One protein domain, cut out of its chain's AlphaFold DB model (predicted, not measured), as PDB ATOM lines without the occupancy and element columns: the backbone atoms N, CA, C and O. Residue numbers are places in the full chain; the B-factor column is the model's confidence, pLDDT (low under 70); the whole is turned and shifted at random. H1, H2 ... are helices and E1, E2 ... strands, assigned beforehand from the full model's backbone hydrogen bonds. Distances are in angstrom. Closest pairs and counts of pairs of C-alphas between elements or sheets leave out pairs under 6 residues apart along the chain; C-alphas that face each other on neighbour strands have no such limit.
ATOM      1  N   SER A  29      39.256 -32.677  14.034       92.81
ATOM      2  CA  SER A  29      39.334 -33.585  12.893       92.81
ATOM      3  C   SER A  29      38.790 -34.972  13.227       92.81
ATOM      4  O   SER A  29      38.825 -35.439  14.367       92.81
ATOM      5  N   SER A  30      38.237 -35.624  12.207       94.50
ATOM      6  CA  SER A  30      37.780 -37.008  12.246       94.50
ATOM      7  C   SER A  30      37.766 -37.556  10.822       94.50
ATOM      8  O   SER A  30      37.321 -36.881   9.898       94.50
ATOM      9  N   ASN A  31      38.218 -38.796  10.634       95.38
ATOM     10  CA  ASN A  31      38.112 -39.476   9.342       95.38
ATOM     11  C   ASN A  31      36.696 -40.014   9.064       95.38
ATOM     12  O   ASN A  31      36.456 -40.520   7.973       95.38
ATOM     13  N   LEU A  32      35.776 -39.915  10.031       96.38
ATOM     14  CA  LEU A  32      34.377 -40.328   9.907       96.38
ATOM     15  C   LEU A  32      33.458 -39.157   9.560       96.38
ATOM     16  O   LEU A  32      32.389 -39.372   8.996       96.38
ATOM     17  N   LEU A  33      33.861 -37.935   9.906       94.75
ATOM     18  CA  LEU A  33      33.040 -36.743   9.760       94.75
ATOM     19  C   LEU A  33      33.490 -35.917   8.554       94.75
ATOM     20  O   LEU A  33      34.679 -35.765   8.276       94.75
ATOM     21  N   GLU A  34      32.516 -35.380   7.837       91.88
ATOM     22  CA  GLU A  34      32.706 -34.409   6.765       91.88
ATOM     23  C   GLU A  34      32.003 -33.119   7.173       91.88
ATOM     24  O   GLU A  34      30.799 -33.136   7.423       91.88
ATOM     25  N   GLU A  35      32.756 -32.025   7.332       88.19
ATOM     26  CA  GLU A  35      32.176 -30.735   7.720       88.19
ATOM     27  C   GLU A  35      31.250 -30.246   6.610       88.19
ATOM     28  O   GLU A  35      31.616 -30.265   5.434       88.19
ATOM     29  N   ILE A  36      30.045 -29.828   6.985       81.94
ATOM     30  CA  ILE A  36      29.075 -29.293   6.040       81.94
ATOM     31  C   ILE A  36      29.125 -27.773   6.123       81.94
ATOM     32  O   ILE A  36      29.091 -27.212   7.218       81.94
ATOM     33  N   ASP A  37      29.144 -27.095   4.977       74.69
ATOM     34  CA  ASP A  37      28.936 -25.652   4.947       74.69
ATOM     35  C   ASP A  37      27.514 -25.351   5.464       74.69
ATOM     36  O   ASP A  37      26.539 -25.780   4.835       74.69
ATOM     37  N   PRO A  38      27.343 -24.616   6.578       65.62
ATOM     38  CA  PRO A  38      26.021 -24.299   7.112       65.62
ATOM     39  C   PRO A  38      25.118 -23.568   6.110       65.62
ATOM     40  O   PRO A  38      23.898 -23.653   6.220       65.62
ATOM     41  N   THR A  39      25.701 -22.861   5.136       66.56
ATOM     42  CA  THR A  39      24.971 -22.161   4.070       66.56
ATOM     43  C   THR A  39      24.531 -23.091   2.937       66.56
ATOM     44  O   THR A  39      23.537 -22.809   2.270       66.56
ATOM     45  N   SER A  40      25.204 -24.236   2.768       64.81
ATOM     46  CA  SER A  40      24.836 -25.272   1.792       64.81
ATOM     47  C   SER A  40      23.584 -26.060   2.189       64.81
ATOM     48  O   SER A  40      22.992 -26.735   1.347       64.81
ATOM     49  N   ILE A  41      23.141 -25.934   3.445       62.09
ATOM     50  CA  ILE A  41      21.849 -26.445   3.906       62.09
ATOM     51  C   ILE A  41      20.927 -25.252   4.222       62.09
ATOM     52  O   ILE A  41      20.728 -24.920   5.393       62.09
ATOM     53  N   PRO A  42      20.354 -24.586   3.196       52.66
ATOM     54  CA  PRO A  42      19.579 -23.352   3.366       52.66
ATOM     55  C   PRO A  42      18.368 -23.519   4.292       52.66
ATOM     56  O   PRO A  42      17.913 -22.556   4.904       52.66
ATOM     57  N   ASP A  43      17.889 -24.752   4.450       62.31
ATOM     58  CA  ASP A  43      16.960 -25.114   5.504       62.31
ATOM     59  C   ASP A  43      17.300 -26.515   6.031       62.31
ATOM     60  O   ASP A  43      16.860 -27.536   5.504       62.31
ATOM     61  N   ILE A  44      18.104 -26.568   7.097       63.28
ATOM     62  CA  ILE A  44      18.422 -27.808   7.818       63.28
ATOM     63  C   ILE A  44      17.153 -28.571   8.225       63.28
ATOM     64  O   ILE A  44      17.152 -29.801   8.240       63.28
ATOM     65  N   LYS A  45      16.058 -27.866   8.521       61.00
ATOM     66  CA  LYS A  45      14.779 -28.481   8.874       61.00
ATOM     67  C   LYS A  45      14.102 -29.086   7.641       61.00
ATOM     68  O   LYS A  45      13.537 -30.175   7.756       61.00
ATOM     69  N   ALA A  46      14.189 -28.448   6.473       63.81
ATOM     70  CA  ALA A  46      13.731 -29.030   5.208       63.81
ATOM     71  C   ALA A  46      14.582 -30.238   4.804       63.81
ATOM     72  O   ALA A  46      14.018 -31.294   4.538       63.81
ATOM     73  N   TYR A  47      15.915 -30.129   4.859       68.50
ATOM     74  CA  TYR A  47      16.830 -31.248   4.613       68.50
ATOM     75  C   TYR A  47      16.506 -32.426   5.530       68.50
ATOM     76  O   TYR A  47      16.390 -33.566   5.081       68.50
ATOM     77  N   GLN A  48      16.276 -32.142   6.816       66.06
ATOM     78  CA  GLN A  48      15.862 -33.166   7.754       66.06
ATOM     79  C   GLN A  48      14.531 -33.806   7.369       66.06
ATOM     80  O   GLN A  48      14.402 -35.019   7.422       66.06
ATOM     81  N   THR A  49      13.534 -32.999   7.020       65.19
ATOM     82  CA  THR A  49      12.193 -33.488   6.685       65.19
ATOM     83  C   THR A  49      12.205 -34.323   5.402       65.19
ATOM     84  O   THR A  49      11.489 -35.319   5.313       65.19
ATOM     85  N   GLU A  50      13.031 -33.943   4.425       69.06
ATOM     86  CA  GLU A  50      13.203 -34.655   3.158       69.06
ATOM     87  C   GLU A  50      13.929 -35.994   3.355       69.06
ATOM     88  O   GLU A  50      13.449 -37.029   2.890       69.06
ATOM     89  N   LYS A  51      15.078 -35.988   4.045       68.44
ATOM     90  CA  LYS A  51      15.937 -37.176   4.194       68.44
ATOM     91  C   LYS A  51      15.497 -38.102   5.316       68.44
ATOM     92  O   LYS A  51      15.627 -39.319   5.206       68.44
ATOM     93  N   PHE A  52      14.918 -37.548   6.371       66.81
ATOM     94  CA  PHE A  52      14.408 -38.305   7.498       66.81
ATOM     95  C   PHE A  52      12.892 -38.117   7.561       66.81
ATOM     96  O   PHE A  52      12.386 -37.167   8.149       66.81
ATOM     97  N   LYS A  53      12.130 -39.041   6.965       51.88
ATOM     98  CA  LYS A  53      10.671 -39.075   7.146       51.88
ATOM     99  C   LYS A  53      10.384 -39.238   8.642       51.88
ATOM    100  O   LYS A  53      10.560 -40.329   9.167       51.88
ATOM    101  N   GLN A  54       9.983 -38.152   9.308       54.47
ATOM    102  CA  GLN A  54       9.896 -38.039  10.772       54.47
ATOM    103  C   GLN A  54      11.273 -38.197  11.442       54.47
ATOM    104  O   GLN A  54      11.553 -39.254  12.010       54.47
ATOM    105  N   PRO A  55      12.152 -37.171  11.398       52.25
ATOM    106  CA  PRO A  55      13.435 -37.277  12.070       52.25
ATOM    107  C   PRO A  55      13.153 -37.547  13.542       52.25
ATOM    108  O   PRO A  55      12.545 -36.725  14.236       52.25
ATOM    109  N   LYS A  56      13.620 -38.700  14.029       53.31
ATOM    110  CA  LYS A  56      13.556 -39.005  15.454       53.31
ATOM    111  C   LYS A  56      14.374 -37.978  16.252       53.31
ATOM    112  O   LYS A  56      14.296 -37.966  17.452       53.31
ATOM    113  N   SER A  57      15.109 -37.040  15.666       52.03
ATOM    114  CA  SER A  57      15.659 -35.896  16.405       52.03
ATOM    115  C   SER A  57      15.316 -34.598  15.689       52.03
ATOM    116  O   SER A  57      15.712 -34.398  14.542       52.03
ATOM    117  N   LYS A  58      14.617 -33.672  16.349       51.25
ATOM    118  CA  LYS A  58      14.403 -32.338  15.774       51.25
ATOM    119  C   LYS A  58      15.656 -31.496  15.981       51.25
ATOM    120  O   LYS A  58      16.090 -31.327  17.120       51.25
ATOM    121  N   PHE A  59      16.178 -30.883  14.919       54.19
ATOM    122  CA  PHE A  59      16.949 -29.663  15.127       54.19
ATOM    123  C   PHE A  59      16.014 -28.634  15.768       54.19
ATOM    124  O   PHE A  59      14.974 -28.293  15.200       54.19
ATOM    125  N   LYS A  60      16.355 -28.134  16.961       51.09
ATOM    126  CA  LYS A  60      15.739 -26.893  17.434       51.09
ATOM    127  C   LYS A  60      16.261 -25.792  16.514       51.09
ATOM    128  O   LYS A  60      17.426 -25.419  16.596       51.09
ATOM    129  N   SER A  61      15.399 -25.328  15.612       42.78
ATOM    130  CA  SER A  61      15.668 -24.314  14.581       42.78
ATOM    131  C   SER A  61      16.179 -22.974  15.125       42.78
ATOM    132  O   SER A  61      16.601 -22.124  14.350       42.78
ATOM    133  N   ASP A  62      16.176 -22.794  16.448       43.31
ATOM    134  CA  ASP A  62      16.677 -21.599  17.129       43.31
ATOM    135  C   ASP A  62      18.190 -21.619  17.369       43.31
ATOM    136  O   ASP A  62      18.760 -20.608  17.790       43.31
ATOM    137  N   ILE A  63      18.876 -22.736  17.077       44.56
ATOM    138  CA  ILE A  63      20.333 -22.728  16.937       44.56
ATOM    139  C   ILE A  63      20.614 -21.909  15.685       44.56
ATOM    140  O   ILE A  63      20.646 -22.430  14.574       44.56
ATOM    141  N   LYS A  64      20.775 -20.596  15.862       45.47
ATOM    142  CA  LYS A  64      21.343 -19.715  14.851       45.47
ATOM    143  C   LYS A  64      22.591 -20.420  14.313       45.47
ATOM    144  O   LYS A  64      23.638 -20.371  14.953       45.47
ATOM    145  N   LEU A  65      22.504 -20.989  13.109       49.72
ATOM    146  CA  LEU A  65      23.617 -21.469  12.269       49.72
ATOM    147  C   LEU A  65      24.626 -20.351  11.932       49.72
ATOM    148  O   LEU A  65      25.432 -20.466  11.023       49.72
ATOM    149  N   ARG A  66      24.550 -19.219  12.637       45.34
ATOM    150  CA  ARG A  66      25.184 -17.945  12.324       45.34
ATOM    151  C   ARG A  66      26.555 -17.783  12.972       45.34
ATOM    152  O   ARG A  66      27.118 -16.701  12.884       45.34
ATOM    153  N   SER A  67      27.089 -18.798  13.652       55.69
ATOM    154  CA  SER A  67      28.436 -18.699  14.211       55.69
ATOM    155  C   SER A  67      29.137 -20.057  14.262       55.69
ATOM    156  O   SER A  67      28.959 -20.830  15.209       55.69
ATOM    157  N   ASN A  68      29.997 -20.288  13.264       60.41
ATOM    158  CA  ASN A  68      30.996 -21.369  13.231       60.41
ATOM    159  C   ASN A  68      31.947 -21.333  14.441       60.41
ATOM    160  O   ASN A  68      32.720 -22.268  14.655       60.41
ATOM    161  N   GLU A  69      31.903 -20.262  15.244       72.00
ATOM    162  CA  GLU A  69      32.645 -20.191  16.495       72.00
ATOM    163  C   GLU A  69      32.197 -21.255  17.490       72.00
ATOM    164  O   GLU A  69      33.038 -21.803  18.195       72.00
ATOM    165  N   TYR A  70      30.897 -21.564  17.540       76.62
ATOM    166  CA  TYR A  70      30.329 -22.399  18.600       76.62
ATOM    167  C   TYR A  70      29.707 -23.691  18.111       76.62
ATOM    168  O   TYR A  70      29.617 -24.632  18.892       76.62
ATOM    169  N   ASN A  71      29.252 -23.737  16.860       83.12
ATOM    170  CA  ASN A  71      28.533 -24.877  16.306       83.12
ATOM    171  C   ASN A  71      29.077 -25.207  14.923       83.12
ATOM    172  O   ASN A  71      29.274 -24.296  14.121       83.12
ATOM    173  N   ARG A  72      29.266 -26.494  14.632       85.44
ATOM    174  CA  ARG A  72      29.629 -26.976  13.298       85.44
ATOM    175  C   ARG A  72      28.813 -28.225  12.941       85.44
ATOM    176  O   ARG A  72      28.807 -29.181  13.728       85.44
ATOM    177  N   PRO A  73      28.098 -28.219  11.803       85.94
ATOM    178  CA  PRO A  73      27.420 -29.398  11.295       85.94
ATOM    179  C   PRO A  73      28.395 -30.300  10.531       85.94
ATOM    180  O   PRO A  73      29.270 -29.834   9.806       85.94
ATOM    181  N   TYR A  74      28.194 -31.605  10.657       88.81
ATOM    182  CA  TYR A  74      28.944 -32.634   9.955       88.81
ATOM    183  C   TYR A  74      27.999 -33.689   9.388       88.81
ATOM    184  O   TYR A  74      26.951 -33.982   9.971       88.81
ATOM    185  N   LYS A  75      28.406 -34.306   8.282       89.88
ATOM    186  CA  LYS A  75      27.826 -35.538   7.753       89.88
ATOM    187  C   LYS A  75      28.681 -36.718   8.204       89.88
ATOM    188  O   LYS A  75      29.912 -36.643   8.165       89.88
ATOM    189  N   LEU A  76      28.049 -37.813   8.622       92.81
ATOM    190  CA  LEU A  76      28.762 -39.075   8.810       92.81
ATOM    191  C   LEU A  76      29.027 -39.694   7.433       92.81
ATOM    192  O   LEU A  76      28.086 -40.022   6.703       92.81
ATOM    193  N   ARG A  77      30.301 -39.871   7.079       92.88
ATOM    194  CA  ARG A  77      30.716 -40.419   5.779       92.88
ATOM    195  C   ARG A  77      30.041 -41.762   5.502       92.88
ATOM    196  O   ARG A  77      30.049 -42.656   6.343       92.88
ATOM    197  N   GLY A  78      29.495 -41.903   4.295       88.62
ATOM    198  CA  GLY A  78      28.813 -43.126   3.859       88.62
ATOM    199  C   GLY A  78      27.405 -43.325   4.433       88.62
ATOM    200  O   GLY A  78      26.828 -44.388   4.236       88.62
ATOM    201  N   SER A  79      26.837 -42.329   5.115       87.06
ATOM    202  CA  SER A  79      25.452 -42.349   5.601       87.06
ATOM    203  C   SER A  79      24.778 -41.007   5.336       87.06
ATOM    204  O   SER A  79      25.465 -40.036   5.036       87.06
ATOM    205  N   ASP A  80      23.462 -40.920   5.505       81.00
ATOM    206  CA  ASP A  80      22.753 -39.634   5.508       81.00
ATOM    207  C   ASP A  80      22.664 -38.995   6.896       81.00
ATOM    208  O   ASP A  80      22.045 -37.946   7.043       81.00
ATOM    209  N   ASP A  81      23.304 -39.583   7.908       86.31
ATOM    210  CA  ASP A  81      23.234 -39.085   9.273       86.31
ATOM    211  C   ASP A  81      23.959 -37.748   9.441       86.31
ATOM    212  O   ASP A  81      25.031 -37.500   8.871       86.31
ATOM    213  N   ILE A  82      23.392 -36.908  10.305       86.81
ATOM    214  CA  ILE A  82      23.914 -35.579  10.608       86.81
ATOM    215  C   ILE A  82      24.382 -35.525  12.058       86.81
ATOM    216  O   ILE A  82      23.705 -35.985  12.981       86.81
ATOM    217  N   ILE A  83      25.540 -34.912  12.261       88.94
ATOM    218  CA  ILE A  83      26.122 -34.632  13.565       88.94
ATOM    219  C   ILE A  83      26.205 -33.121  13.719       88.94
ATOM    220  O   ILE A  83      26.753 -32.431  12.868       88.94
ATOM    221  N   MET A  84      25.707 -32.599  14.830       87.56
ATOM    222  CA  MET A  84      25.945 -31.217  15.224       87.56
ATOM    223  C   MET A  84      26.866 -31.206  16.423       87.56
ATOM    224  O   MET A  84      26.502 -31.730  17.475       87.56
ATOM    225  N   ILE A  85      28.043 -30.612  16.267       91.44
ATOM    226  CA  ILE A  85      28.992 -30.432  17.359       91.44
ATOM    227  C   ILE A  85      28.870 -28.994  17.850       91.44
ATOM    228  O   ILE A  85      28.978 -28.058  17.061       91.44
ATOM    229  N   THR A  86      28.671 -28.829  19.156       88.81
ATOM    230  CA  THR A  86      28.536 -27.533  19.825       88.81
ATOM    231  C   THR A  86      29.550 -27.415  20.956       88.81
ATOM    232  O   THR A  86      29.532 -28.236  21.870       88.81
ATOM    233  N   SER A  87      30.389 -26.378  20.982       89.62
ATOM    234  CA  SER A  87      31.146 -26.043  22.197       89.62
ATOM    235  C   SER A  87      30.203 -25.475  23.254       89.62
ATOM    236  O   SER A  87      29.490 -24.501  23.000       89.62
ATOM    237  N   ARG A  88      30.213 -26.051  24.455       85.94
ATOM    238  CA  ARG A  88      29.532 -25.486  25.629       85.94
ATOM    239  C   ARG A  88      30.461 -24.460  26.276       85.94
ATOM    240  O   ARG A  88      31.657 -24.695  26.272       85.94
ATOM    241  N   LEU A  89      29.936 -23.339  26.779       79.94
ATOM    242  CA  LEU A  89      30.742 -22.217  27.302       79.94
ATOM    243  C   LEU A  89      30.124 -21.585  28.549       79.94
ATOM    244  O   LEU A  89      29.780 -20.405  28.558       79.94
ATOM    245  N   TYR A  90      29.909 -22.385  29.582       75.56
ATOM    246  CA  TYR A  90      29.414 -21.879  30.856       75.56
ATOM    247  C   TYR A  90      30.426 -22.169  31.952       75.56
ATOM    248  O   TYR A  90      31.183 -23.140  31.891       75.56
ATOM    249  N   GLU A  91      30.436 -21.279  32.937       65.69
ATOM    250  CA  GLU A  91      31.347 -21.321  34.068       65.69
ATOM    251  C   GLU A  91      31.292 -22.692  34.755       65.69
ATOM    252  O   GLU A  91      30.220 -23.216  35.061       65.69
ATOM    253  N   GLY A  92      32.460 -23.308  34.936       74.50
ATOM    254  CA  GLY A  92      32.583 -24.602  35.598       74.50
ATOM    255  C   GLY A  92      32.270 -25.831  34.739       74.50
ATOM    256  O   GLY A  92      32.405 -26.929  35.259       74.50
ATOM    257  N   ALA A  93      31.939 -25.719  33.447       78.44
ATOM    258  CA  ALA A  93      31.626 -26.889  32.608       78.44
ATOM    259  C   ALA A  93      32.769 -27.927  32.511       78.44
ATOM    260  O   ALA A  93      32.536 -29.119  32.310       78.44
ATOM    261  N   ILE A  94      34.025 -27.481  32.633       84.06
ATOM    262  CA  ILE A  94      35.201 -28.366  32.667       84.06
ATOM    263  C   ILE A  94      35.354 -29.039  34.038       84.06
ATOM    264  O   ILE A  94      35.715 -30.216  34.135       84.06
ATOM    265  N   GLU A  95      35.105 -28.282  35.101       85.06
ATOM    266  CA  GLU A  95      35.327 -28.692  36.488       85.06
ATOM    267  C   GLU A  95      34.191 -29.589  36.993       85.06
ATOM    268  O   GLU A  95      34.443 -30.603  37.638       85.06
ATOM    269  N   ASN A  96      32.957 -29.272  36.601       87.75
ATOM    270  CA  ASN A  96      31.710 -29.889  37.044       87.75
ATOM    271  C   ASN A  96      31.081 -30.814  35.993       87.75
ATOM    272  O   ASN A  96      29.906 -31.161  36.110       87.75
ATOM    273  N   TRP A  97      31.859 -31.258  35.000       89.88
ATOM    274  CA  TRP A  97      31.365 -32.051  33.870       89.88
ATOM    275  C   TRP A  97      30.471 -33.231  34.284       89.88
ATOM    276  O   TRP A  97      29.437 -33.458  33.664       89.88
ATOM    277  N   ASP A  98      30.813 -33.955  35.357       90.62
ATOM    278  CA  ASP A  98      30.010 -35.088  35.843       90.62
ATOM    279  C   ASP A  98      28.604 -34.659  36.303       90.62
ATOM    280  O   ASP A  98      27.603 -35.299  35.967       90.62
ATOM    281  N   LYS A  99      28.510 -33.539  37.031       90.62
ATOM    282  CA  LYS A  99      27.234 -32.946  37.460       90.62
ATOM    283  C   LYS A  99      26.431 -32.459  36.256       90.62
ATOM    284  O   LYS A  99      25.214 -32.654  36.205       90.62
ATOM    285  N   ASP A 100      27.109 -31.861  35.287       88.25
ATOM    286  CA  ASP A 100      26.480 -31.335  34.081       88.25
ATOM    287  C   ASP A 100      25.924 -32.447  33.192       88.25
ATOM    288  O   ASP A 100      24.798 -32.350  32.704       88.25
ATOM    289  N   VAL A 101      26.672 -33.541  33.029       91.19
ATOM    290  CA  VAL A 101      26.216 -34.743  32.322       91.19
ATOM    291  C   VAL A 101      25.021 -35.360  33.025       91.19
ATOM    292  O   VAL A 101      24.032 -35.668  32.366       91.19
ATOM    293  N   LYS A 102      25.073 -35.505  34.352       91.12
ATOM    294  CA  LYS A 102      23.945 -36.033  35.124       91.12
ATOM    295  C   LYS A 102      22.685 -35.189  34.918       91.12
ATOM    296  O   LYS A 102      21.635 -35.729  34.587       91.12
ATOM    297  N   THR A 103      22.815 -33.869  35.037       89.38
ATOM    298  CA  THR A 103      21.707 -32.926  34.828       89.38
ATOM    299  C   THR A 103      21.156 -33.037  33.405       89.38
ATOM    300  O   THR A 103      19.946 -33.074  33.196       89.38
ATOM    301  N   ALA A 104      22.035 -33.148  32.408       87.19
ATOM    302  CA  ALA A 104      21.642 -33.316  31.018       87.19
ATOM    303  C   ALA A 104      20.892 -34.635  30.770       87.19
ATOM    304  O   ALA A 104      19.869 -34.638  30.091       87.19
ATOM    305  N   ILE A 105      21.355 -35.743  31.347       88.81
ATOM    306  CA  ILE A 105      20.667 -37.036  31.290       88.81
ATOM    307  C   ILE A 105      19.256 -36.910  31.879       88.81
ATOM    308  O   ILE A 105      18.287 -37.333  31.253       88.81
ATOM    309  N   GLU A 106      19.113 -36.294  33.050       86.50
ATOM    310  CA  GLU A 106      17.809 -36.104  33.698       86.50
ATOM    311  C   GLU A 106      16.868 -35.220  32.863       86.50
ATOM    312  O   GLU A 106      15.691 -35.544  32.713       86.50
ATOM    313  N   MET A 107      17.387 -34.144  32.263       83.25
ATOM    314  CA  MET A 107      16.596 -33.209  31.455       83.25
ATOM    315  C   MET A 107      16.194 -33.759  30.084       83.25
ATOM    316  O   MET A 107      15.082 -33.507  29.623       83.25
ATOM    317  N   PHE A 108      17.109 -34.439  29.392       79.75
ATOM    318  CA  PHE A 108      16.931 -34.826  27.988       79.75
ATOM    319  C   PHE A 108      16.542 -36.291  27.800       79.75
ATOM    320  O   PHE A 108      16.089 -36.663  26.720       79.75
ATOM    321  N   THR A 109      16.687 -37.109  28.842       80.69
ATOM    322  CA  THR A 109      16.246 -38.510  28.864       80.69
ATOM    323  C   THR A 109      15.450 -38.810  30.140       80.69
ATOM    324  O   THR A 109      15.861 -39.648  30.955       80.69
ATOM    325  N   PRO A 110      14.332 -38.092  30.364       74.50
ATOM    326  CA  PRO A 110      13.457 -38.354  31.499       74.50
ATOM    327  C   PRO A 110      12.885 -39.774  31.412       74.50
ATOM    328  O   PRO A 110      12.543 -40.256  30.332       74.50
ATOM    329  N   LEU A 111      12.789 -40.438  32.563       73.81
ATOM    330  CA  LEU A 111      12.175 -41.756  32.684       73.81
ATOM    331  C   LEU A 111      10.662 -41.569  32.832       73.81
ATOM    332  O   LEU A 111      10.171 -41.304  33.928       73.81
ATOM    333  N   TYR A 112       9.934 -41.667  31.724       73.06
ATOM    334  CA  TYR A 112       8.480 -41.806  31.741       73.06
ATOM    335  C   TYR A 112       8.095 -43.286  31.682       73.06
ATOM    336  O   TYR A 112       8.871 -44.128  31.218       73.06
ATOM    337  N   GLU A 113       6.886 -43.611  32.138       69.00
ATOM    338  CA  GLU A 113       6.350 -44.968  32.048       69.00
ATOM    339  C   GLU A 113       6.374 -45.463  30.590       69.00
ATOM    340  O   GLU A 113       5.916 -44.773  29.677       69.00
ATOM    341  N   GLY A 114       6.964 -46.642  30.367       68.19
ATOM    342  CA  GLY A 114       7.104 -47.240  29.036       68.19
ATOM    343  C   GLY A 114       8.225 -46.663  28.159       68.19
ATOM    344  O   GLY A 114       8.213 -46.900  26.953       68.19
ATOM    345  N   THR A 115       9.178 -45.911  28.723       75.69
ATOM    346  CA  THR A 115      10.367 -45.429  27.993       75.69
ATOM    347  C   THR A 115      11.657 -46.036  28.536       75.69
ATOM    348  O   THR A 115      11.945 -45.936  29.727       75.69
ATOM    349  N   ASP A 116      12.461 -46.619  27.646       83.62
ATOM    350  CA  ASP A 116      13.790 -47.124  27.981       83.62
ATOM    351  C   ASP A 116      14.853 -46.057  27.724       83.62
ATOM    352  O   ASP A 116      14.816 -45.334  26.729       83.62
ATOM    353  N   ARG A 117      15.855 -45.977  28.599       87.44
ATOM    354  CA  ARG A 117      16.988 -45.059  28.453       87.44
ATOM    355  C   ARG A 117      18.275 -45.824  28.180       87.44
ATOM    356  O   ARG A 117      18.551 -46.839  28.812       87.44
ATOM    357  N   TYR A 118      19.094 -45.292  27.281       91.12
ATOM    358  CA  TYR A 118      20.481 -45.697  27.097       91.12
ATOM    359  C   TYR A 118      21.415 -44.650  27.702       91.12
ATOM    360  O   TYR A 118      21.235 -43.460  27.452       91.12
ATOM    361  N   ILE A 119      22.405 -45.093  28.482       94.25
ATOM    362  CA  ILE A 119      23.528 -44.276  28.955       94.25
ATOM    363  C   ILE A 119      24.791 -45.128  28.867       94.25
ATOM    364  O   ILE A 119      24.800 -46.267  29.330       94.25
ATOM    365  N   GLU A 120      25.863 -44.563  28.332       97.19
ATOM    366  CA  GLU A 120      27.181 -45.184  28.318       97.19
ATOM    367  C   GLU A 120      28.256 -44.130  28.555       97.19
ATOM    368  O   GLU A 120      28.251 -43.084  27.910       97.19
ATOM    369  N   TYR A 121      29.194 -44.419  29.453       97.38
ATOM    370  CA  TYR A 121      30.366 -43.584  29.690       97.38
ATOM    371  C   TYR A 121      31.577 -44.190  28.983       97.38
ATOM    372  O   TYR A 121      31.811 -45.394  29.069       97.38
ATOM    373  N   ILE A 122      32.343 -43.351  28.293       97.38
ATOM    374  CA  ILE A 122      33.542 -43.735  27.544       97.38
ATOM    375  C   ILE A 122      34.682 -42.828  27.981       97.38
ATOM    376  O   ILE A 122      34.554 -41.604  27.968       97.38
ATOM    377  N   GLU A 123      35.814 -43.421  28.332       95.56
ATOM    378  CA  GLU A 123      37.022 -42.690  28.699       95.56
ATOM    379  C   GLU A 123      38.175 -43.108  27.791       95.56
ATOM    380  O   GLU A 123      38.305 -44.271  27.410       95.56
ATOM    381  N   GLY A 124      39.011 -42.142  27.427       90.50
ATOM    382  CA  GLY A 124      40.205 -42.371  26.628       90.50
ATOM    383  C   GLY A 124      41.345 -41.468  27.071       90.50
ATOM    384  O   GLY A 124      41.232 -40.700  28.028       90.50
ATOM    385  N   SER A 125      42.475 -41.546  26.369       85.25
ATOM    386  CA  SER A 125      43.660 -40.754  26.711       85.25
ATOM    387  C   SER A 125      43.394 -39.253  26.542       85.25
ATOM    388  O   SER A 125      43.500 -38.709  25.444       85.25
ATOM    389  N   GLY A 126      43.073 -38.577  27.646       85.81
ATOM    390  CA  GLY A 126      42.842 -37.133  27.692       85.81
ATOM    391  C   GLY A 126      41.397 -36.695  27.446       85.81
ATOM    392  O   GLY A 126      41.147 -35.489  27.425       85.81
ATOM    393  N   PHE A 127      40.448 -37.628  27.306       93.81
ATOM    394  CA  PHE A 127      39.031 -37.294  27.170       93.81
ATOM    395  C   PHE A 127      38.116 -38.194  28.002       93.81
ATOM    396  O   PHE A 127      38.437 -39.344  28.301       93.81
ATOM    397  N   ARG A 128      36.942 -37.659  28.340       95.75
ATOM    398  CA  ARG A 128      35.809 -38.400  28.906       95.75
ATOM    399  C   ARG A 128      34.566 -38.059  28.100       95.75
ATOM    400  O   ARG A 128      34.447 -36.954  27.568       95.75
ATOM    401  N   SER A 129      33.653 -39.003  27.982       97.56
ATOM    402  CA  SER A 129      32.435 -38.826  27.212       97.56
ATOM    403  C   SER A 129      31.281 -39.632  27.794       97.56
ATOM    404  O   SER A 129      31.492 -40.638  28.465       97.56
ATOM    405  N   ALA A 130      30.058 -39.175  27.548       97.50
ATOM    406  CA  ALA A 130      28.835 -39.875  27.888       97.50
ATOM    407  C   ALA A 130      27.886 -39.846  26.690       97.50
ATOM    408  O   ALA A 130      27.529 -38.764  26.224       97.50
ATOM    409  N   ILE A 131      27.471 -41.018  26.221       96.44
ATOM    410  CA  ILE A 131      26.380 -41.206  25.264       96.44
ATOM    411  C   ILE A 131      25.092 -41.361  26.061       96.44
ATOM    412  O   ILE A 131      25.061 -42.139  27.011       96.44
ATOM    413  N   PHE A 132      24.021 -40.673  25.676       93.12
ATOM    414  CA  PHE A 132      22.712 -40.900  26.283       93.12
ATOM    415  C   PHE A 132      21.555 -40.512  25.368       93.12
ATOM    416  O   PHE A 132      21.624 -39.529  24.627       93.12
ATOM    417  N   PHE A 133      20.487 -41.309  25.414       88.44
ATOM    418  CA  PHE A 133      19.237 -41.064  24.691       88.44
ATOM    419  C   PHE A 133      18.092 -41.929  25.231       88.44
ATOM    420  O   PHE A 133      18.321 -42.944  25.891       88.44
ATOM    421  N   THR A 134      16.854 -41.543  24.925       85.31
ATOM    422  CA  THR A 134      15.671 -42.382  25.150       85.31
ATOM    423  C   THR A 134      15.443 -43.259  23.922       85.31
ATOM    424  O   THR A 134      15.392 -42.756  22.795       85.31
ATOM    425  N   LYS A 135      15.339 -44.570  24.131       81.12
ATOM    426  CA  LYS A 135      15.035 -45.561  23.099       81.12
ATOM    427  C   LYS A 135      13.572 -45.437  22.676       81.12
ATOM    428  O   LYS A 135      12.714 -45.115  23.493       81.12
ATOM    429  N   ASP A 136      13.307 -45.668  21.392       69.31
ATOM    430  CA  ASP A 136      11.949 -45.788  20.825       69.31
ATOM    431  C   ASP A 136      10.929 -44.675  21.173       69.31
ATOM    432  O   ASP A 136       9.712 -44.860  21.086       69.31
ATOM    433  N   TYR A 137      11.395 -43.468  21.499       66.06
ATOM    434  CA  TYR A 137      10.556 -42.335  21.869       66.06
ATOM    435  C   TYR A 137       9.889 -41.670  20.652       66.06
ATOM    436  O   TYR A 137      10.523 -41.013  19.821       66.06
ATOM    437  N   LYS A 138       8.554 -41.781  20.588       52.22
ATOM    438  CA  LYS A 138       7.702 -41.331  19.467       52.22
ATOM    439  C   LYS A 138       7.794 -39.837  19.121       52.22
ATOM    440  O   LYS A 138       7.504 -39.470  17.988       52.22
ATOM    441  N   LEU A 139       8.174 -38.973  20.067       48.59
ATOM    442  CA  LEU A 139       8.298 -37.519  19.849       48.59
ATOM    443  C   LEU A 139       9.729 -37.066  19.521       48.59
ATOM    444  O   LEU A 139       9.947 -35.885  19.233       48.59
ATOM    445  N   GLY A 140      10.671 -38.010  19.518       54.25
ATOM    446  CA  GLY A 140      12.007 -37.839  18.988       54.25
ATOM    447  C   GLY A 140      13.127 -38.356  19.903       54.25
ATOM    448  O   GLY A 140      13.488 -37.695  20.873       54.25
ATOM    449  N   ASN A 141      13.742 -39.486  19.529       60.38
ATOM    450  CA  ASN A 141      15.089 -39.927  19.927       60.38
ATOM    451  C   ASN A 141      16.172 -38.906  19.532       60.38
ATOM    452  O   ASN A 141      16.849 -39.072  18.515       60.38
ATOM    453  N   THR A 142      16.376 -37.849  20.314       70.94
ATOM    454  CA  THR A 142      17.599 -37.051  20.157       70.94
ATOM    455  C   THR A 142      18.752 -37.804  20.809       70.94
ATOM    456  O   THR A 142      18.677 -38.144  21.987       70.94
ATOM    457  N   ASN A 143      19.779 -38.133  20.019       86.56
ATOM    458  CA  ASN A 143      20.920 -38.914  20.487       86.56
ATOM    459  C   ASN A 143      22.041 -37.960  20.877       86.56
ATOM    460  O   ASN A 143      22.472 -37.148  20.055       86.56
ATOM    461  N   TYR A 144      22.476 -38.021  22.132       90.94
ATOM    462  CA  TYR A 144      23.398 -37.042  22.683       90.94
ATOM    463  C   TYR A 144      24.728 -37.673  23.044       90.94
ATOM    464  O   TYR A 144      24.789 -38.792  23.555       90.94
ATOM    465  N   ILE A 145      25.785 -36.898  22.836       95.56
ATOM    466  CA  ILE A 145      27.099 -37.154  23.402       95.56
ATOM    467  C   ILE A 145      27.528 -35.894  24.148       95.56
ATOM    468  O   ILE A 145      27.617 -34.810  23.566       95.56
ATOM    469  N   SER A 146      27.828 -36.033  25.432       95.31
ATOM    470  CA  SER A 146      28.638 -35.053  26.150       95.31
ATOM    471  C   SER A 146      30.088 -35.492  26.063       95.31
ATOM    472  O   SER A 146      30.396 -36.653  26.323       95.31
ATOM    473  N   TYR A 147      30.989 -34.600  25.681       96.31
ATOM    474  CA  TYR A 147      32.408 -34.905  25.526       96.31
ATOM    475  C   TYR A 147      33.237 -33.814  26.192       96.31
ATOM    476  O   TYR A 147      32.921 -32.631  26.078       96.31
ATOM    477  N   ILE A 148      34.313 -34.193  26.867       94.81
ATOM    478  CA  ILE A 148      35.266 -33.262  27.462       94.81
ATOM    479  C   ILE A 148      36.690 -33.700  27.166       94.81
ATOM    480  O   ILE A 148      37.044 -34.861  27.346       94.81
ATOM    481  N   ASN A 149      37.534 -32.740  26.797       93.81
ATOM    482  CA  ASN A 149      38.981 -32.884  26.850       93.81
ATOM    483  C   ASN A 149      39.533 -31.788  27.768       93.81
ATOM    484  O   ASN A 149      39.650 -30.625  27.375       93.81
ATOM    485  N   LYS A 150      39.842 -32.166  29.016       89.50
ATOM    486  CA  LYS A 150      40.302 -31.229  30.055       89.50
ATOM    487  C   LYS A 150      41.658 -30.612  29.721       89.50
ATOM    488  O   LYS A 150      41.876 -29.450  30.037       89.50
ATOM    489  N   LYS A 151      42.545 -31.366  29.061       89.25
ATOM    490  CA  LYS A 151      43.892 -30.903  28.695       89.25
ATOM    491  C   LYS A 151      43.842 -29.783  27.657       89.25
ATOM    492  O   LYS A 151      44.578 -28.812  27.769       89.25
ATOM    493  N   ILE A 152      42.979 -29.933  26.653       90.50
ATOM    494  CA  ILE A 152      42.754 -28.913  25.619       90.50
ATOM    495  C   ILE A 152      41.846 -27.790  26.134       90.50
ATOM    496  O   ILE A 152      41.887 -26.678  25.612       90.50
ATOM    497  N   GLY A 153      41.053 -28.076  27.167       91.44
ATOM    498  CA  GLY A 153      40.107 -27.138  27.744       91.44
ATOM    499  C   GLY A 153      38.848 -27.015  26.894       91.44
ATOM    500  O   GLY A 153      38.398 -25.918  26.608       91.44
ATOM    501  N   ILE A 154      38.263 -28.120  26.432       91.56
ATOM    502  CA  ILE A 154      37.039 -28.068  25.619       91.56
ATOM    503  C   ILE A 154      35.967 -29.013  26.147       91.56
ATOM    504  O   ILE A 154      36.257 -30.139  26.555       91.56
ATOM    505  N   VAL A 155      34.717 -28.549  26.105       93.19
ATOM    506  CA  VAL A 155      33.522 -29.358  26.367       93.19
ATOM    507  C   VAL A 155      32.604 -29.239  25.165       93.19
ATOM    508  O   VAL A 155      32.253 -28.133  24.749       93.19
ATOM    509  N   LEU A 156      32.211 -30.381  24.624       93.69
ATOM    510  CA  LEU A 156      31.350 -30.488  23.466       93.69
ATOM    511  C   LEU A 156      30.020 -31.120  23.856       93.69
ATOM    512  O   LEU A 156      29.955 -32.095  24.604       93.69
ATOM    513  N   TRP A 157      28.964 -30.557  23.296       92.56
ATOM    514  CA  TRP A 157      27.657 -31.168  23.199       92.56
ATOM    515  C   TRP A 157      27.453 -31.593  21.754       92.56
ATOM    516  O   TRP A 157      27.424 -30.749  20.859       92.56
ATOM    517  N   ILE A 158      27.341 -32.892  21.518       92.62
ATOM    518  CA  ILE A 158      27.173 -33.446  20.183       92.62
ATOM    519  C   ILE A 158      25.766 -34.014  20.085       92.62
ATOM    520  O   ILE A 158      25.353 -34.837  20.899       92.62
ATOM    521  N   THR A 159      25.027 -33.556  19.085       88.94
ATOM    522  CA  THR A 159      23.711 -34.092  18.745       88.94
ATOM    523  C   THR A 159      23.845 -34.944  17.497       88.94
ATOM    524  O   THR A 159      24.294 -34.452  16.464       88.94
ATOM    525  N   TYR A 160      23.455 -36.207  17.594       88.62
ATOM    526  CA  TYR A 160      23.487 -37.161  16.499       88.62
ATOM    527  C   TYR A 160      22.072 -37.471  16.020       88.62
ATOM    528  O   TYR A 160      21.198 -37.896  16.784       88.62
ATOM    529  N   ILE A 161      21.849 -37.220  14.737       83.62
ATOM    530  CA  ILE A 161      20.548 -37.243  14.086       83.62
ATOM    531  C   ILE A 161      20.594 -38.327  13.028       83.62
ATOM    532  O   ILE A 161      21.299 -38.210  12.026       83.62
ATOM    533  N   SER A 162      19.836 -39.383  13.285       81.38
ATOM    534  CA  SER A 162      19.840 -40.591  12.476       81.38
ATOM    535  C   SER A 162      18.487 -41.288  12.543       81.38
ATOM    536  O   SER A 162      17.798 -41.241  13.567       81.38
ATOM    537  N   ASN A 163      18.144 -41.973  11.454       78.69
ATOM    538  CA  ASN A 163      17.021 -42.909  11.390       78.69
ATOM    539  C   ASN A 163      17.439 -44.373  11.584       78.69
ATOM    540  O   ASN A 163      16.581 -45.256  11.555       78.69
ATOM    541  N   SER A 164      18.729 -44.634  11.790       84.19
ATOM    542  CA  SER A 164      19.259 -45.972  12.029       84.19
ATOM    543  C   SER A 164      18.711 -46.587  13.325       84.19
ATOM    544  O   SER A 164      18.209 -45.886  14.214       84.19
ATOM    545  N   SER A 165      18.811 -47.916  13.439       86.56
ATOM    546  CA  SER A 165      18.477 -48.641  14.670       86.56
ATOM    547  C   SER A 165      19.331 -48.171  15.852       86.56
ATOM    548  O   SER A 165      20.411 -47.604  15.673       86.56
ATOM    549  N   ASP A 166      18.862 -48.414  17.078       87.25
ATOM    550  CA  ASP A 166      19.601 -48.042  18.288       87.25
ATOM    551  C   ASP A 166      21.008 -48.655  18.326       87.25
ATOM    552  O   ASP A 166      21.958 -47.950  18.655       87.25
ATOM    553  N   GLU A 167      21.168 -49.906  17.890       90.12
ATOM    554  CA  GLU A 167      22.468 -50.587  17.801       90.12
ATOM    555  C   GLU A 167      23.448 -49.868  16.868       90.12
ATOM    556  O   GLU A 167      24.572 -49.558  17.267       90.12
ATOM    557  N   VAL A 168      23.008 -49.535  15.650       91.00
ATOM    558  CA  VAL A 168      23.835 -48.819  14.666       91.00
ATOM    559  C   VAL A 168      24.189 -47.429  15.181       91.00
ATOM    560  O   VAL A 168      25.321 -46.973  15.029       91.00
ATOM    561  N   LYS A 169      23.241 -46.749  15.838       90.12
ATOM    562  CA  LYS A 169      23.502 -45.421  16.394       90.12
ATOM    563  C   LYS A 169      24.529 -45.466  17.519       90.12
ATOM    564  O   LYS A 169      25.415 -44.616  17.556       90.12
ATOM    565  N   ILE A 170      24.410 -46.432  18.428       93.69
ATOM    566  CA  ILE A 170      25.362 -46.636  19.525       93.69
ATOM    567  C   ILE A 170      26.762 -46.894  18.959       93.69
ATOM    568  O   ILE A 170      27.713 -46.232  19.378       93.69
ATOM    569  N   ASP A 171      26.890 -47.792  17.978       96.62
ATOM    570  CA  ASP A 171      28.179 -48.089  17.342       96.62
ATOM    571  C   ASP A 171      28.792 -46.848  16.675       96.62
ATOM    572  O   ASP A 171      29.944 -46.492  16.934       96.62
ATOM    573  N   ASN A 172      28.002 -46.108  15.895       95.94
ATOM    574  CA  ASN A 172      28.467 -44.883  15.251       95.94
ATOM    575  C   ASN A 172      28.904 -43.818  16.267       95.94
ATOM    576  O   ASN A 172      29.964 -43.218  16.093       95.94
ATOM    577  N   MET A 173      28.151 -43.600  17.351       96.56
ATOM    578  CA  MET A 173      28.529 -42.637  18.394       96.56
ATOM    579  C   MET A 173      29.832 -43.035  19.101       96.56
ATOM    580  O   MET A 173      30.698 -42.180  19.295       96.56
ATOM    581  N   ARG A 174      30.028 -44.326  19.405       97.81
ATOM    582  CA  ARG A 174      31.301 -44.850  19.938       97.81
ATOM    583  C   ARG A 174      32.458 -44.585  18.980       97.81
ATOM    584  O   ARG A 174      33.510 -44.092  19.389       97.81
ATOM    585  N   ARG A 175      32.263 -44.883  17.695       97.12
ATOM    586  CA  ARG A 175      33.268 -44.661  16.646       97.12
ATOM    587  C   ARG A 175      33.615 -43.181  16.500       97.12
ATOM    588  O   ARG A 175      34.797 -42.863  16.414       97.12
ATOM    589  N   ILE A 176      32.623 -42.288  16.534       96.50
ATOM    590  CA  ILE A 176      32.826 -40.833  16.513       96.50
ATOM    591  C   ILE A 176      33.697 -40.409  17.699       96.50
ATOM    592  O   ILE A 176      34.745 -39.809  17.483       96.50
ATOM    593  N   ILE A 177      33.329 -40.774  18.931       97.00
ATOM    594  CA  ILE A 177      34.084 -40.414  20.146       97.00
ATOM    595  C   ILE A 177      35.545 -40.861  20.050       97.00
ATOM    596  O   ILE A 177      36.454 -40.066  20.277       97.00
ATOM    597  N   ASN A 178      35.779 -42.112  19.653       95.44
ATOM    598  CA  ASN A 178      37.127 -42.680  19.577       95.44
ATOM    599  C   ASN A 178      37.971 -42.096  18.436       95.44
ATOM    600  O   ASN A 178      39.207 -42.134  18.486       95.44
ATOM    601  N   ASN A 179      37.324 -41.563  17.401       95.12
ATOM    602  CA  ASN A 179      37.990 -41.010  16.232       95.12
ATOM    603  C   ASN A 179      38.187 -39.491  16.287       95.12
ATOM    604  O   ASN A 179      39.064 -38.983  15.594       95.12
ATOM    605  N   LEU A 180      37.425 -38.776  17.117       94.38
ATOM    606  CA  LEU A 180      37.591 -37.339  17.299       94.38
ATOM    607  C   LEU A 180      39.015 -37.019  17.773       94.38
ATOM    608  O   LEU A 180      39.531 -37.581  18.745       94.38
ATOM    609  N   ARG A 181      39.665 -36.104  17.057       93.81
ATOM    610  CA  ARG A 181      40.953 -35.511  17.417       93.81
ATOM    611  C   ARG A 181      40.746 -34.017  17.578       93.81
ATOM    612  O   ARG A 181      40.114 -33.386  16.732       93.81
ATOM    613  N   ILE A 182      41.226 -33.488  18.700       91.62
ATOM    614  CA  ILE A 182      41.100 -32.076  19.041       91.62
ATOM    615  C   ILE A 182      42.454 -31.573  19.516       91.62
ATOM    616  O   ILE A 182      43.003 -32.120  20.477       91.62
ATOM    617  N   GLU A 183      42.949 -30.538  18.846       89.06
ATOM    618  CA  GLU A 183      44.238 -29.881  19.092       89.06
ATOM    619  C   GLU A 183      44.047 -28.376  19.338       89.06
ATOM    620  O   GLU A 183      43.208 -27.756  18.638       89.06
TER     621      GLU A 183
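AT A GLANCE: This is residues 29 to 183 of the 183 residues of an uncharacterized protein of Parapedobacter sp. SGR-10 (UniProt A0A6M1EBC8). A seven-stranded antiparallel sheet, twisted and curled like part of a barrel, curls round helix H3 on one face, while H2 lies over E5 and E6 on the other. H1 lies off the sheet, in the long excursion of the chain between E1 and E2. The printed part has 155 residues with three named helices and seven named strands, in the order E1 H1 E2 E3 H2 E4 E5 E6 E7 H3, of mixed class. The sheet's order is E1 E2 E3 E7 E6 E5 E4. The whole is compact, with a radius of gyration of the C-alphas of 15.0 A and spans of 40 by 40 by 28 A.

IN THESE COORDINATES: Find C-alpha 33 at (33.040, -36.743, 9.760), where E1 begins and runs to residue 35. H1 follows at residues 44 to 51, 10.3 A long. E2, residues 71 to 76, runs 16.1 A, and E3, residues 82 to 87, runs 16.7 A. Look for H2 from C-alpha 97 at (31.365, -32.051, 33.870) to residue 108, 15.8 A on. Then come E4, residues 117 to 124, 23.4 A; E5, residues 127 to 134, 24.0 A; E6, residues 143 to 149, 20.1 A; and E7, residues 154 to 161, 22.1 A. H3, residues 166 to 179, runs 19.8 A and ends at C-alpha 179, (37.990, -41.010, 16.232).

HOW THE PARTS SIT: Begin at edge strand E1, where N 34 and O 75 of E2 are 2.9 A apart, within hydrogen-bond range. In the hairpin of E2 and E3, look at N 74 and O 83, 2.8 A; between E3 and E7, at N 84 and O 159, 2.8 A. E4 E5 E6 E7 form a meander, each strand the antiparallel neighbour of the one before: find N 156 and O 147 at 2.8 A, N 130 and O 146 at 2.8 A, and N 120 and O 131 at 2.9 A. H2 and H3 are on opposite faces, giving three layers, helices on both faces of a sheet. H2 has a height over the sheet of 9.1 A and runs along the strands, at 10 degrees to E5 on the local plane; the closest C-alphas of H2 and E5 are those of Ile 105 and Phe 132, 6.6 A apart. For H3 and E5, the closest are those of Ile 131 and Met 173, 7.3 A. H1 is only just not on the sheet, with 4 pairs of C-alphas within 10 A, and is apart from H2 and H3. In H1, H2 and H3 every O i to N i+4 pair is within hydrogen-bond range.

THE WHOLE: The two C-alphas farthest apart, those of Glu 113 and Glu 183, the chain's last residue, are 42.8 A apart. The printed part has no cut. The link from H1 to E2, 19 residues, is long. Mean pLDDT of the printed part is 80.8; look for values under 70 at residues 38 to 68, 91, 113 to 114 and 136 to 141.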